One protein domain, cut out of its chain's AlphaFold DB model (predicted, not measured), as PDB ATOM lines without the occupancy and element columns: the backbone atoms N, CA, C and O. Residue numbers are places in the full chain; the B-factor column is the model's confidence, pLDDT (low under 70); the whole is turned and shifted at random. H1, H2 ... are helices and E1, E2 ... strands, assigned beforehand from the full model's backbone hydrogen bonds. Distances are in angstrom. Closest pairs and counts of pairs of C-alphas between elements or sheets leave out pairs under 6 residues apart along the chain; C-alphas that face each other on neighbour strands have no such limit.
ATOM      1  N   GLN A 354     -52.452  53.353   8.535       66.25
ATOM      2  CA  GLN A 354     -53.348  53.439   7.383       66.25
ATOM      3  C   GLN A 354     -52.597  53.026   6.108       66.25
ATOM      4  O   GLN A 354     -51.366  53.067   6.064       66.25
ATOM      5  N   GLY A 355     -53.308  52.657   5.034       67.56
ATOM      6  CA  GLY A 355     -52.666  52.326   3.758       67.56
ATOM      7  C   GLY A 355     -51.778  53.459   3.233       67.56
ATOM      8  O   GLY A 355     -50.727  53.212   2.641       67.56
ATOM      9  N   ILE A 356     -52.142  54.709   3.533       72.69
ATOM     10  CA  ILE A 356     -51.340  55.890   3.193       72.69
ATOM     11  C   ILE A 356     -49.987  55.930   3.921       72.69
ATOM     12  O   ILE A 356     -48.993  56.340   3.327       72.69
ATOM     13  N   ASP A 357     -49.915  55.440   5.160       75.81
ATOM     14  CA  ASP A 357     -48.677  55.418   5.942       75.81
ATOM     15  C   ASP A 357     -47.711  54.359   5.399       75.81
ATOM     16  O   ASP A 357     -46.522  54.626   5.233       75.81
ATOM     17  N   ILE A 358     -48.230  53.176   5.036       77.19
ATOM     18  CA  ILE A 358     -47.441  52.118   4.377       77.19
ATOM     19  C   ILE A 358     -46.894  52.633   3.052       77.19
ATOM     20  O   ILE A 358     -45.711  52.459   2.757       77.19
ATOM     21  N   ARG A 359     -47.747  53.291   2.262       83.31
ATOM     22  CA  ARG A 359     -47.348  53.868   0.984       83.31
ATOM     23  C   ARG A 359     -46.220  54.877   1.160       83.31
ATOM     24  O   ARG A 359     -45.225  54.768   0.454       83.31
ATOM     25  N   HIS A 360     -46.332  55.802   2.114       81.62
ATOM     26  CA  HIS A 360     -45.271  56.772   2.385       81.62
ATOM     27  C   HIS A 360     -43.956  56.106   2.797       81.62
ATOM     28  O   HIS A 360     -42.903  56.500   2.303       81.62
ATOM     29  N   VAL A 361     -43.991  55.080   3.654       82.12
ATOM     30  CA  VAL A 361     -42.776  54.349   4.054       82.12
ATOM     31  C   VAL A 361     -42.121  53.669   2.850       82.12
ATOM     32  O   VAL A 361     -40.909  53.780   2.673       82.12
ATOM     33  N   VAL A 362     -42.911  53.011   1.997       82.88
ATOM     34  CA  VAL A 362     -42.408  52.372   0.772       82.88
ATOM     35  C   VAL A 362     -41.842  53.413  -0.196       82.88
ATOM     36  O   VAL A 362     -40.757  53.215  -0.730       82.88
ATOM     37  N   GLU A 363     -42.525  54.538  -0.403       84.75
ATOM     38  CA  GLU A 363     -42.048  55.614  -1.281       84.75
ATOM     39  C   GLU A 363     -40.738  56.243  -0.783       84.75
ATOM     40  O   GLU A 363     -39.875  56.559  -1.599       84.75
ATOM     41  N   ILE A 364     -40.564  56.398   0.535       85.06
ATOM     42  CA  ILE A 364     -39.310  56.880   1.133       85.06
ATOM     43  C   ILE A 364     -38.188  55.858   0.915       85.06
ATOM     44  O   ILE A 364     -37.142  56.221   0.388       85.06
ATOM     45  N   ALA A 365     -38.426  54.584   1.243       83.00
ATOM     46  CA  ALA A 365     -37.424  53.527   1.094       83.00
ATOM     47  C   ALA A 365     -36.981  53.343  -0.366       83.00
ATOM     48  O   ALA A 365     -35.796  53.210  -0.651       83.00
ATOM     49  N   LEU A 366     -37.926  53.390  -1.310       85.44
ATOM     50  CA  LEU A 366     -37.612  53.311  -2.735       85.44
ATOM     51  C   LEU A 366     -36.814  54.526  -3.212       85.44
ATOM     52  O   LEU A 366     -35.896  54.363  -4.012       85.44
ATOM     53  N   ARG A 367     -37.130  55.728  -2.712       84.81
ATOM     54  CA  ARG A 367     -36.403  56.952  -3.074       84.81
ATOM     55  C   ARG A 367     -34.939  56.888  -2.644       84.81
ATOM     56  O   ARG A 367     -34.089  57.321  -3.420       84.81
ATOM     57  N   ASP A 368     -34.657  56.342  -1.463       80.50
ATOM     58  CA  ASP A 368     -33.286  56.167  -0.964       80.50
ATOM     59  C   ASP A 368     -32.466  55.222  -1.866       80.50
ATOM     60  O   ASP A 368     -31.282  55.464  -2.097       80.50
ATOM     61  N   ASP A 369     -33.126  54.238  -2.484       76.19
ATOM     62  CA  ASP A 369     -32.543  53.311  -3.465       76.19
ATOM     63  C   ASP A 369     -32.664  53.791  -4.929       76.19
ATOM     64  O   ASP A 369     -32.341  53.063  -5.872       76.19
ATOM     65  N   GLY A 370     -33.106  55.030  -5.170       80.88
ATOM     66  CA  GLY A 370     -33.221  55.610  -6.516       80.88
ATOM     67  C   GLY A 370     -34.338  55.012  -7.383       80.88
ATOM     68  O   GLY A 370     -34.299  55.141  -8.608       80.88
ATOM     69  N   ALA A 371     -35.326  54.367  -6.768       85.81
ATOM     70  CA  ALA A 371     -36.525  53.836  -7.404       85.81
ATOM     71  C   ALA A 371     -37.778  54.642  -7.009       85.81
ATOM     72  O   ALA A 371     -37.782  55.415  -6.052       85.81
ATOM     73  N   ALA A 372     -38.872  54.474  -7.755       87.94
ATOM     74  CA  ALA A 372     -40.137  55.140  -7.456       87.94
ATOM     75  C   ALA A 372     -41.337  54.286  -7.875       87.94
ATOM     76  O   ALA A 372     -41.272  53.542  -8.855       87.94
ATOM     77  N   LEU A 373     -42.448  54.441  -7.152       88.44
ATOM     78  CA  LEU A 373     -43.747  53.925  -7.578       88.44
ATOM     79  C   LEU A 373     -44.265  54.775  -8.740       88.44
ATOM     80  O   LEU A 373     -44.305  56.003  -8.650       88.44
ATOM     81  N   GLN A 374     -44.674  54.124  -9.823       86.62
ATOM     82  CA  GLN A 374     -45.164  54.788 -11.026       86.62
ATOM     83  C   GLN A 374     -46.682  54.619 -11.168       86.62
ATOM     84  O   GLN A 374     -47.232  53.596 -10.756       86.62
ATOM     85  N   PRO A 375     -47.401  55.579 -11.770       83.56
ATOM     86  CA  PRO A 375     -48.779  55.350 -12.187       83.56
ATOM     87  C   PRO A 375     -48.832  54.214 -13.218       83.56
ATOM     88  O   PRO A 375     -48.055  54.211 -14.171       83.56
ATOM     89  N   GLY A 376     -49.752  53.264 -13.051       80.00
ATOM     90  CA  GLY A 376     -49.977  52.187 -14.018       80.00
ATOM     91  C   GLY A 376     -51.405  52.183 -14.559       80.00
ATOM     92  O   GLY A 376     -52.274  52.905 -14.076       80.00
ATOM     93  N   ARG A 377     -51.652  51.368 -15.590       82.69
ATOM     94  CA  ARG A 377     -53.006  51.104 -16.097       82.69
ATOM     95  C   ARG A 377     -53.491  49.777 -15.528       82.69
ATOM     96  O   ARG A 377     -53.133  48.731 -16.055       82.69
ATOM     97  N   PHE A 378     -54.292  49.856 -14.474       85.69
ATOM     98  CA  PHE A 378     -54.889  48.707 -13.796       85.69
ATOM     99  C   PHE A 378     -56.403  48.894 -13.661       85.69
ATOM    100  O   PHE A 378     -56.915  50.005 -13.823       85.69
ATOM    101  N   SER A 379     -57.114  47.824 -13.316       82.25
ATOM    102  CA  SER A 379     -58.558  47.841 -13.041       82.25
ATOM    103  C   SER A 379     -58.923  48.722 -11.840       82.25
ATOM    104  O   SER A 379     -60.063  49.169 -11.726       82.25
ATOM    105  N   VAL A 380     -57.961  48.988 -10.945       82.12
ATOM    106  CA  VAL A 380     -58.114  49.868  -9.779       82.12
ATOM    107  C   VAL A 380     -57.363  51.186 -10.027       82.12
ATOM    108  O   VAL A 380     -56.142  51.148 -10.189       82.12
ATOM    109  N   PRO A 381     -58.042  52.351 -10.036       80.75
ATOM    110  CA  PRO A 381     -57.418  53.649 -10.325       80.75
ATOM    111  C   PRO A 381     -56.279  54.038  -9.376       80.75
ATOM    112  O   PRO A 381     -55.358  54.750  -9.767       80.75
ATOM    113  N   GLU A 382     -56.346  53.596  -8.123       82.25
ATOM    114  CA  GLU A 382     -55.365  53.906  -7.084       82.25
ATOM    115  C   GLU A 382     -54.125  52.998  -7.120       82.25
ATOM    116  O   GLU A 382     -53.196  53.205  -6.334       82.25
ATOM    117  N   ALA A 383     -54.103  51.988  -7.997       85.81
ATOM    118  CA  ALA A 383     -52.995  51.052  -8.096       85.81
ATOM    119  C   ALA A 383     -51.753  51.695  -8.723       85.81
ATOM    120  O   ALA A 383     -51.822  52.447  -9.699       85.81
ATOM    121  N   VAL A 384     -50.592  51.349  -8.176       89.38
ATOM    122  CA  VAL A 384     -49.291  51.847  -8.627       89.38
ATOM    123  C   VAL A 384     -48.390  50.700  -9.059       89.38
ATOM    124  O   VAL A 384     -48.427  49.604  -8.510       89.38
ATOM    125  N   LEU A 385     -47.575  50.952 -10.073       90.12
ATOM    126  CA  LEU A 385     -46.616  50.007 -10.615       90.12
ATOM    127  C   LEU A 385     -45.276  50.152  -9.889       90.12
ATOM    128  O   LEU A 385     -44.711  51.244  -9.817       90.12
ATOM    129  N   LEU A 386     -44.748  49.028  -9.409       89.69
ATOM    130  CA  LEU A 386     -43.333  48.886  -9.088       89.69
ATOM    131  C   LEU A 386     -42.646  48.284 -10.314       89.69
ATOM    132  O   LEU A 386     -42.818  47.100 -10.597       89.69
ATOM    133  N   ASP A 387     -41.940  49.116 -11.077       87.31
ATOM    134  CA  ASP A 387     -41.407  48.725 -12.382       87.31
ATOM    135  C   ASP A 387     -40.154  47.836 -12.230       87.31
ATOM    136  O   ASP A 387     -39.123  48.333 -11.760       87.31
ATOM    137  N   PRO A 388     -40.203  46.546 -12.622       85.31
ATOM    138  CA  PRO A 388     -39.064  45.636 -12.513       85.31
ATOM    139  C   PRO A 388     -37.874  46.032 -13.395       85.31
ATOM    140  O   PRO A 388     -36.759  45.594 -13.122       85.31
ATOM    141  N   GLU A 389     -38.081  46.871 -14.414       84.94
ATOM    142  CA  GLU A 389     -37.018  47.367 -15.297       84.94
ATOM    143  C   GLU A 389     -36.270  48.574 -14.699       84.94
ATOM    144  O   GLU A 389     -35.337  49.109 -15.306       84.94
ATOM    145  N   THR A 390     -36.637  49.008 -13.485       86.75
ATOM    146  CA  THR A 390     -35.937  50.098 -12.796       86.75
ATOM    147  C   THR A 390     -34.468  49.707 -12.547       86.75
ATOM    148  O   THR A 390     -34.206  48.662 -11.941       86.75
ATOM    149  N   PRO A 391     -33.484  50.551 -12.927       83.31
ATOM    150  CA  PRO A 391     -32.060  50.211 -12.847       83.31
ATOM    151  C   PRO A 391     -31.563  49.775 -11.465       83.31
ATOM    152  O   PRO A 391     -30.608  49.007 -11.375       83.31
ATOM    153  N   SER A 392     -32.179  50.271 -10.390       83.44
ATOM    154  CA  SER A 392     -31.833  49.906  -9.014       83.44
ATOM    155  C   SER A 392     -32.159  48.446  -8.696       83.44
ATOM    156  O   SER A 392     -31.343  47.765  -8.082       83.44
ATOM    157  N   PHE A 393     -33.285  47.924  -9.189       85.94
ATOM    158  CA  PHE A 393     -33.689  46.538  -8.936       85.94
ATOM    159  C   PHE A 393     -32.933  45.532  -9.800       85.94
ATOM    160  O   PHE A 393     -32.691  44.410  -9.374       85.94
ATOM    161  N   LEU A 394     -32.501  45.931 -10.999       82.44
ATOM    162  CA  LEU A 394     -31.680  45.079 -11.864       82.44
ATOM    163  C   LEU A 394     -30.278  44.820 -11.283       82.44
ATOM    164  O   LEU A 394     -29.635  43.835 -11.644       82.44
ATOM    165  N   LYS A 395     -29.794  45.700 -10.394       82.06
ATOM    166  CA  LYS A 395     -28.485  45.571  -9.734       82.06
ATOM    167  C   LYS A 395     -28.501  44.621  -8.540       82.06
ATOM    168  O   LYS A 395     -27.456  44.051  -8.234       82.06
ATOM    169  N   ASP A 396     -29.649  44.450  -7.885       81.06
ATOM    170  CA  ASP A 396     -29.794  43.564  -6.733       81.06
ATOM    171  C   ASP A 396     -30.712  42.366  -7.065       81.06
ATOM    172  O   ASP A 396     -31.933  42.513  -7.171       81.06
ATOM    173  N   PRO A 397     -30.152  41.147  -7.196       79.19
ATOM    174  CA  PRO A 397     -30.920  39.954  -7.542       79.19
ATOM    175  C   PRO A 397     -31.945  39.533  -6.476       79.19
ATOM    176  O   PRO A 397     -32.792  38.687  -6.776       79.19
ATOM    177  N   SER A 398     -31.911  40.101  -5.263       79.94
ATOM    178  CA  SER A 398     -32.898  39.829  -4.209       79.94
ATOM    179  C   SER A 398     -34.333  40.202  -4.629       79.94
ATOM    180  O   SER A 398     -35.285  39.489  -4.299       79.94
ATOM    181  N   TRP A 399     -34.488  41.232  -5.471       83.69
ATOM    182  CA  TRP A 399     -35.780  41.715  -5.974       83.69
ATOM    183  C   TRP A 399     -36.468  40.751  -6.943       83.69
ATOM    184  O   TRP A 399     -37.692  40.775  -7.091       83.69
ATOM    185  N   ALA A 400     -35.712  39.859  -7.591       82.12
ATOM    186  CA  ALA A 400     -36.264  38.926  -8.570       82.12
ATOM    187  C   ALA A 400     -37.305  37.977  -7.953       82.12
ATOM    188  O   ALA A 400     -38.281  37.619  -8.613       82.12
ATOM    189  N   ALA A 401     -37.113  37.582  -6.689       82.56
ATOM    190  CA  ALA A 401     -38.071  36.747  -5.970       82.56
ATOM    191  C   ALA A 401     -39.380  37.501  -5.692       82.56
ATOM    192  O   ALA A 401     -40.453  36.958  -5.942       82.56
ATOM    193  N   LEU A 402     -39.290  38.767  -5.271       84.81
ATOM    194  CA  LEU A 402     -40.460  39.612  -5.028       84.81
ATOM    195  C   LEU A 402     -41.276  39.815  -6.310       84.81
ATOM    196  O   LEU A 402     -42.490  39.636  -6.317       84.81
ATOM    197  N   PHE A 403     -40.622  40.147  -7.426       88.25
ATOM    198  CA  PHE A 403     -41.336  40.347  -8.686       88.25
ATOM    199  C   PHE A 403     -41.960  39.058  -9.233       88.25
ATOM    200  O   PHE A 403     -42.965  39.129  -9.941       88.25
ATOM    201  N   ASP A 404     -41.395  37.886  -8.940       87.19
ATOM    202  CA  ASP A 404     -42.054  36.613  -9.246       87.19
ATOM    203  C   ASP A 404     -43.360  36.466  -8.441       87.19
ATOM    204  O   ASP A 404     -44.368  36.041  -8.993       87.19
ATOM    205  N   GLU A 405     -43.388  36.850  -7.165       83.00
ATOM    206  CA  GLU A 405     -44.604  36.785  -6.330       83.00
ATOM    207  C   GLU A 405     -45.686  37.787  -6.757       83.00
ATOM    208  O   GLU A 405     -46.888  37.521  -6.655       83.00
ATOM    209  N   LEU A 406     -45.273  38.930  -7.303       86.38
ATOM    210  CA  LEU A 406     -46.195  39.923  -7.854       86.38
ATOM    211  C   LEU A 406     -46.835  39.479  -9.179       86.38
ATOM    212  O   LEU A 406     -47.818  40.088  -9.604       86.38
ATOM    213  N   ARG A 407     -46.343  38.414  -9.822       87.06
ATOM    214  CA  ARG A 407     -46.936  37.840 -11.038       87.06
ATOM    215  C   ARG A 407     -47.892  36.689 -10.698       87.06
ATOM    216  O   ARG A 407     -47.575  35.858  -9.848       87.06
ATOM    217  N   PRO A 408     -49.045  36.575 -11.374       81.19
ATOM    218  CA  PRO A 408     -49.931  35.431 -11.199       81.19
ATOM    219  C   PRO A 408     -49.336  34.147 -11.804       81.19
ATOM    220  O   PRO A 408     -48.588  34.181 -12.784       81.19
ATOM    221  N   GLY A 409     -49.718  32.998 -11.237       79.75
ATOM    222  CA  GLY A 409     -49.522  31.688 -11.870       79.75
ATOM    223  C   GLY A 409     -48.064  31.241 -12.004       79.75
ATOM    224  O   GLY A 409     -47.641  30.848 -13.089       79.75
ATOM    225  N   ARG A 410     -47.284  31.293 -10.915       81.69
ATOM    226  CA  ARG A 410     -45.876  30.864 -10.921       81.69
ATOM    227  C   ARG A 410     -45.737  29.389 -11.350       81.69
ATOM    228  O   ARG A 410     -46.224  28.513 -10.635       81.69
ATOM    229  N   PRO A 411     -45.017  29.078 -12.446       81.44
ATOM    230  CA  PRO A 411     -44.834  27.701 -12.895       81.44
ATOM    231  C   PRO A 411     -43.886  26.922 -11.971       81.44
ATOM    232  O   PRO A 411     -42.868  27.444 -11.493       81.44
ATOM    233  N   ALA A 412     -44.195  25.640 -11.758       75.56
ATOM    234  CA  ALA A 412     -43.386  24.736 -10.939       75.56
ATOM    235  C   ALA A 412     -42.000  24.475 -11.563       75.56
ATOM    236  O   ALA A 412     -40.993  24.424 -10.854       75.56
ATOM    237  N   SER A 413     -41.936  24.382 -12.896       80.50
ATOM    238  CA  SER A 413     -40.714  24.109 -13.658       80.50
ATOM    239  C   SER A 413     -39.798  25.342 -13.756       80.50
ATOM    240  O   SER A 413     -40.193  26.366 -14.323       80.50
ATOM    241  N   PRO A 414     -38.530  25.273 -13.300       75.06
ATOM    242  CA  PRO A 414     -37.575  26.376 -13.440       75.06
ATOM    243  C   PRO A 414     -37.297  26.785 -14.893       75.06
ATOM    244  O   PRO A 414     -37.003  27.950 -15.153       75.06
ATOM    245  N   LYS A 415     -37.420  25.849 -15.847       77.06
ATOM    246  CA  LYS A 415     -37.164  26.092 -17.277       77.06
ATOM    247  C   LYS A 415     -38.222  26.994 -17.920       77.06
ATOM    248  O   LYS A 415     -37.922  27.702 -18.877       77.06
ATOM    249  N   GLU A 416     -39.434  27.017 -17.371       83.12
ATOM    250  CA  GLU A 416     -40.557  27.811 -17.886       83.12
ATOM    251  C   GLU A 416     -40.575  29.240 -17.325       83.12
ATOM    252  O   GLU A 416     -41.147  30.139 -17.940       83.12
ATOM    253  N   ARG A 417     -39.879  29.491 -16.206       81.75
ATOM    254  CA  ARG A 417     -39.883  30.795 -15.517       81.75
ATOM    255  C   ARG A 417     -39.373  31.941 -16.390       81.75
ATOM    256  O   ARG A 417     -39.901  33.042 -16.306       81.75
ATOM    257  N   ALA A 418     -38.387  31.699 -17.253       82.25
ATOM    258  CA  ALA A 418     -37.853  32.730 -18.149       82.25
ATOM    259  C   ALA A 418     -38.844  33.141 -19.255       82.25
ATOM    260  O   ALA A 418     -38.830  34.280 -19.723       82.25
ATOM    261  N   ARG A 419     -39.703  32.218 -19.698       83.62
ATOM    262  CA  ARG A 419     -40.795  32.517 -20.632       83.62
ATOM    263  C   ARG A 419     -41.945  33.208 -19.896       83.62
ATOM    264  O   ARG A 419     -42.362  34.280 -20.312       83.62
ATOM    265  N   TRP A 420     -42.351  32.667 -18.749       87.69
ATOM    266  CA  TRP A 420     -43.400  33.230 -17.897       87.69
ATOM    267  C   TRP A 420     -43.124  34.681 -17.476       87.69
ATOM    268  O   TRP A 420     -43.998  35.525 -17.638       87.69
ATOM    269  N   ARG A 421     -41.897  35.018 -17.049       86.62
ATOM    270  CA  ARG A 421     -41.515  36.403 -16.702       86.62
ATOM    271  C   ARG A 421     -41.660  37.397 -17.860       86.62
ATOM    272  O   ARG A 421     -41.871  38.574 -17.593       86.62
ATOM    273  N   ARG A 422     -41.521  36.938 -19.111       83.38
ATOM    274  CA  ARG A 422     -41.673  37.768 -20.321       83.38
ATOM    275  C   ARG A 422     -43.130  37.928 -20.740       83.38
ATOM    276  O   ARG A 422     -43.503  38.988 -21.219       83.38
ATOM    277  N   GLU A 423     -43.929  36.876 -20.585       85.50
ATOM    278  CA  GLU A 423     -45.333  36.850 -21.021       85.50
ATOM    279  C   GLU A 423     -46.299  37.374 -19.944       85.50
ATOM    280  O   GLU A 423     -47.407  37.788 -20.268       85.50
ATOM    281  N   THR A 424     -45.885  37.383 -18.672       85.31
ATOM    282  CA  THR A 424     -46.739  37.742 -17.532       85.31
ATOM    283  C   THR A 424     -46.246  39.030 -16.862       85.31
ATOM    284  O   THR A 424     -45.181  39.020 -16.231       85.31
ATOM    285  N   PRO A 425     -46.993  40.146 -16.967       87.00
ATOM    286  CA  PRO A 425     -46.639  41.393 -16.297       87.00
ATOM    287  C   PRO A 425     -46.842  41.297 -14.779       87.00
ATOM    288  O   PRO A 425     -47.611  40.470 -14.283       87.00
ATOM    289  N   VAL A 426     -46.142  42.152 -14.030       89.19
ATOM    290  CA  VAL A 426     -46.344  42.292 -12.579       89.19
ATOM    291  C   VAL A 426     -47.696  42.951 -12.293       89.19
ATOM    292  O   VAL A 426     -48.123  43.846 -13.023       89.19
ATOM    293  N   ARG A 427     -48.369  42.512 -11.227       90.38
ATOM    294  CA  ARG A 427     -49.616  43.128 -10.756       90.38
ATOM    295  C   ARG A 427     -49.347  44.486 -10.105       90.38
ATOM    296  O   ARG A 427     -48.285  44.708  -9.524       90.38
ATOM    297  N   GLY A 428     -50.326  45.383 -10.189       88.38
ATOM    298  CA  GLY A 428     -50.281  46.689  -9.538       88.38
ATOM    299  C   GLY A 428     -50.389  46.573  -8.021       88.38
ATOM    300  O   GLY A 428     -51.068  45.694  -7.502       88.38
ATOM    301  N   LEU A 429     -49.740  47.469  -7.290       88.75
ATOM    302  CA  LEU A 429     -49.793  47.524  -5.834       88.75
ATOM    303  C   LEU A 429     -50.910  48.467  -5.388       88.75
ATOM    304  O   LEU A 429     -50.971  49.614  -5.830       88.75
ATOM    305  N   VAL A 430     -51.757  48.005  -4.475       87.12
ATOM    306  CA  VAL A 430     -52.736  48.837  -3.765       87.12
ATOM    307  C   VAL A 430     -52.458  48.797  -2.269       87.12
ATOM    308  O   VAL A 430     -52.076  47.769  -1.715       87.12
ATOM    309  N   PHE A 431     -52.650  49.926  -1.597       83.56
ATOM    310  CA  PHE A 431     -52.401  50.045  -0.155       83.56
ATOM    311  C   PHE A 431     -53.695  50.050   0.668       83.56
ATOM    312  O   PHE A 431     -53.662  49.933   1.888       83.56
ATOM    313  N   GLU A 432     -54.842  50.116  -0.006       77.62
ATOM    314  CA  GLU A 432     -56.175  49.990   0.577       77.62
ATOM    315  C   GLU A 432     -56.962  48.903  -0.174       77.62
ATOM    316  O   GLU A 432     -56.670  48.643  -1.347       77.62
ATOM    317  N   PRO A 433     -57.942  48.244   0.472       73.88
ATOM    318  CA  PRO A 433     -58.790  47.265  -0.196       73.88
ATOM    319  C   PRO A 433     -59.516  47.898  -1.396       73.88
ATOM    320  O   PRO A 433     -60.145  48.950  -1.224       73.88
ATOM    321  N   PRO A 434     -59.483  47.271  -2.586       72.94
ATOM    322  CA  PRO A 434     -60.253  47.737  -3.732       72.94
ATOM    323  C   PRO A 434     -61.738  47.832  -3.381       72.94
ATOM    324  O   PRO A 434     -62.322  46.900  -2.823       72.94
ATOM    325  N   LYS A 435     -62.373  48.957  -3.715       72.62
ATOM    326  CA  LYS A 435     -63.825  49.109  -3.573       72.62
ATOM    327  C   LYS A 435     -64.513  48.414  -4.742       72.62
ATOM    328  O   LYS A 435     -64.814  49.046  -5.750       72.62
ATOM    329  N   VAL A 436     -64.743  47.113  -4.604       68.06
ATOM    330  CA  VAL A 436     -65.491  46.329  -5.592       68.06
ATOM    331  C   VAL A 436     -66.981  46.615  -5.408       68.06
ATOM    332  O   VAL A 436     -67.503  46.521  -4.294       68.06
ATOM    333  N   ARG A 437     -67.673  47.021  -6.480       60.50
ATOM    334  CA  ARG A 437     -69.132  47.179  -6.438       60.50
ATOM    335  C   ARG A 437     -69.775  45.810  -6.281       60.50
ATOM    336  O   ARG A 437     -69.299  44.821  -6.830       60.50
ATOM    337  N   GLU A 438     -70.874  45.757  -5.542       48.34
ATOM    338  CA  GLU A 438     -71.617  44.517  -5.341       48.34
ATOM    339  C   GLU A 438     -72.021  43.918  -6.702       48.34
ATOM    340  O   GLU A 438     -72.779  44.528  -7.453       48.34
ATOM    341  N   GLY A 439     -71.470  42.746  -7.040       52.53
ATOM    342  CA  GLY A 439     -71.717  42.064  -8.316       52.53
ATOM    343  C   GLY A 439     -70.580  42.112  -9.346       52.53
ATOM    344  O   GLY A 439     -70.669  41.405 -10.347       52.53
ATOM    345  N   GLU A 440     -69.517  42.888  -9.123       60.03
ATOM    346  CA  GLU A 440     -68.335  42.903  -9.998       60.03
ATOM    347  C   GLU A 440     -67.283  41.873  -9.527       60.03
ATOM    348  O   GLU A 440     -67.145  41.646  -8.323       60.03
ATOM    349  N   PRO A 441     -66.562  41.201 -10.447       60.16
ATOM    350  CA  PRO A 441     -65.483  40.288 -10.076       60.16
ATOM    351  C   PRO A 441     -64.330  41.049  -9.408       60.16
ATOM    352  O   PRO A 441     -64.040  42.191  -9.767       60.16
ATOM    353  N   GLU A 442     -63.646  40.409  -8.455       72.12
ATOM    354  CA  GLU A 442     -62.465  41.010  -7.829       72.12
ATOM    355  C   GLU A 442     -61.353  41.247  -8.870       72.12
ATOM    356  O   GLU A 442     -61.111  40.385  -9.726       72.12
ATOM    357  N   PRO A 443     -60.669  42.404  -8.823       79.12
ATOM    358  CA  PRO A 443     -59.631  42.746  -9.787       79.12
ATOM    359  C   PRO A 443     -58.419  41.821  -9.619       79.12
ATOM    360  O   PRO A 443     -57.791  41.783  -8.565       79.12
ATOM    361  N   GLN A 444     -58.086  41.071 -10.672       79.88
ATOM    362  CA  GLN A 444     -57.002  40.075 -10.643       79.88
ATOM    363  C   GLN A 444     -55.625  40.647 -11.010       79.88
ATOM    364  O   GLN A 444     -54.604  39.980 -10.839       79.88
ATOM    365  N   ASP A 445     -55.579  41.879 -11.512       82.38
ATOM    366  CA  ASP A 445     -54.369  42.570 -11.960       82.38
ATOM    367  C   ASP A 445     -53.701  43.418 -10.864       82.38
ATOM    368  O   ASP A 445     -52.729  44.122 -11.141       82.38
ATOM    369  N   VAL A 446     -54.179  43.335  -9.614       85.19
ATOM    370  CA  VAL A 446     -53.650  44.086  -8.462       85.19
ATOM    371  C   VAL A 446     -53.388  43.196  -7.242       85.19
ATOM    372  O   VAL A 446     -53.970  42.125  -7.097       85.19
ATOM    373  N   VAL A 447     -52.508  43.649  -6.347       84.12
ATOM    374  CA  VAL A 447     -52.145  43.008  -5.074       84.12
ATOM    375  C   VAL A 447     -52.191  44.041  -3.958       84.12
ATOM    376  O   VAL A 447     -51.640  45.135  -4.090       84.12
ATOM    377  N   GLN A 448     -52.818  43.687  -2.835       83.12
ATOM    378  CA  GLN A 448     -52.858  44.555  -1.664       83.12
ATOM    379  C   GLN A 448     -51.629  44.355  -0.770       83.12
ATOM    380  O   GLN A 448     -51.428  43.274  -0.217       83.12
ATOM    381  N   LEU A 449     -50.869  45.425  -0.537       76.06
ATOM    382  CA  LEU A 449     -49.833  45.464   0.494       76.06
ATOM    383  C   LEU A 449     -50.450  45.760   1.866       76.06
ATOM    384  O   LEU A 449     -51.269  46.666   2.016       76.06
TER     385      LEU A 449
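Overview. This is residues 354 to 449 of the 465 residues of the protein "SWF/SNF helicase family protein" of Bradyrhizobium sp. 2S1 (UniProt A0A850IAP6). Two very small sheets, the antiparallel hairpin E1 and E2 and the parallel pair E3 and E4, form a modest core, with E2 and E3 side by side where the two sheets meet. The longest helix, H1, lies along one side of this core near E1, the three short helices H2, H3 and H4 are strung loosely round the end away from the long loop of residues 431 to 445, and that loop reaches far out at the other end. The printed part has 96 residues with four named helices and four named strands, in the order H1, E1, E2, H2, H3, H4, E3, E4; the class is mixed, helices and strands, though under half of the residues, 45, are in named elements. The whole is compact, with a radius of gyration of the C-alphas of 14.4 A, and its C-alphas span 41 by 34 by 19 A, an outline only just flat.

Arrangement. The strands E1, residues 373 to 375, and E2, residues 384 to 386, are antiparallel neighbours and form a hairpin, with 134 degrees between their directions. The C-alphas of Gln 374 and Leu 385 face each other at 5.0 A, and N 374 and O 385 are 2.9 A apart, within hydrogen-bond range, as are N 385 and O 374 at 2.8 A. The other sheet has E3, residues 428 to 430, and E4, residues 446 to 448, parallel neighbours at 33 degrees; N 430 and O 447 at 2.9 A and N 447 and O 428 at 2.8 A are within hydrogen-bond range. Between the sheets, E2 and E3 have 7 pairs of C-alphas within 8 A, the closest being those of Leu 385 and Gly 428 at 5.1 A. E2 and E4 are apart. The helix H1, residues 355 to 368, comes closest to E1 at the C-alphas of Glu 363 and Leu 373, 6.7 A apart. H1 and E3 are apart, but only just, at a closest 8.3 A. H2, residues 391 to 395, and H3, residues 399 to 405, are close but not clearly touching, with the C-alphas of Phe 393 and Trp 399 the closest at 6.0 A. H3 and H4, residues 417 to 423, are also close but not clearly touching: their closest C-alphas, Asp 404 and Arg 421, are 7.5 A apart, and their lines are about perpendicular at 73 degrees. H1 is apart from H2, H3 and H4. In H1 and H3 every O i to N i+4 pair is within hydrogen-bond range; in H4 2 of 3 are, and in H2 0 of 1, beside 1 of 2 O i to N i+3 pairs.

Along the chain. H1 runs 20.3 A from C-alpha 355 at (-52.666, 52.326, 3.758) to C-alpha 368 at (-33.286, 56.167, -0.964). E1 measures 7.0 A and E2 6.7 A. H2 measures 6.6 A, H3 10.1 A and H4 9.8 A. E3 measures 6.6 A, and E4 runs 6.9 A to C-alpha 448 at (-52.858, 44.555, -1.664).

Size, cuts and confidence. The C-alphas of Lys 395 and Gly 439 are the two farthest apart, at 43.4 A, while those of Gln 354 and Leu 449, the first and last printed, are 11.1 A apart. The printed part has no cut. The links from H3 to H4, 11 residues, and from E3 to E4, 15 residues, are long. Mean pLDDT of the printed part is 81.0, and residues 354 to 355 and 436 to 441 are under 70.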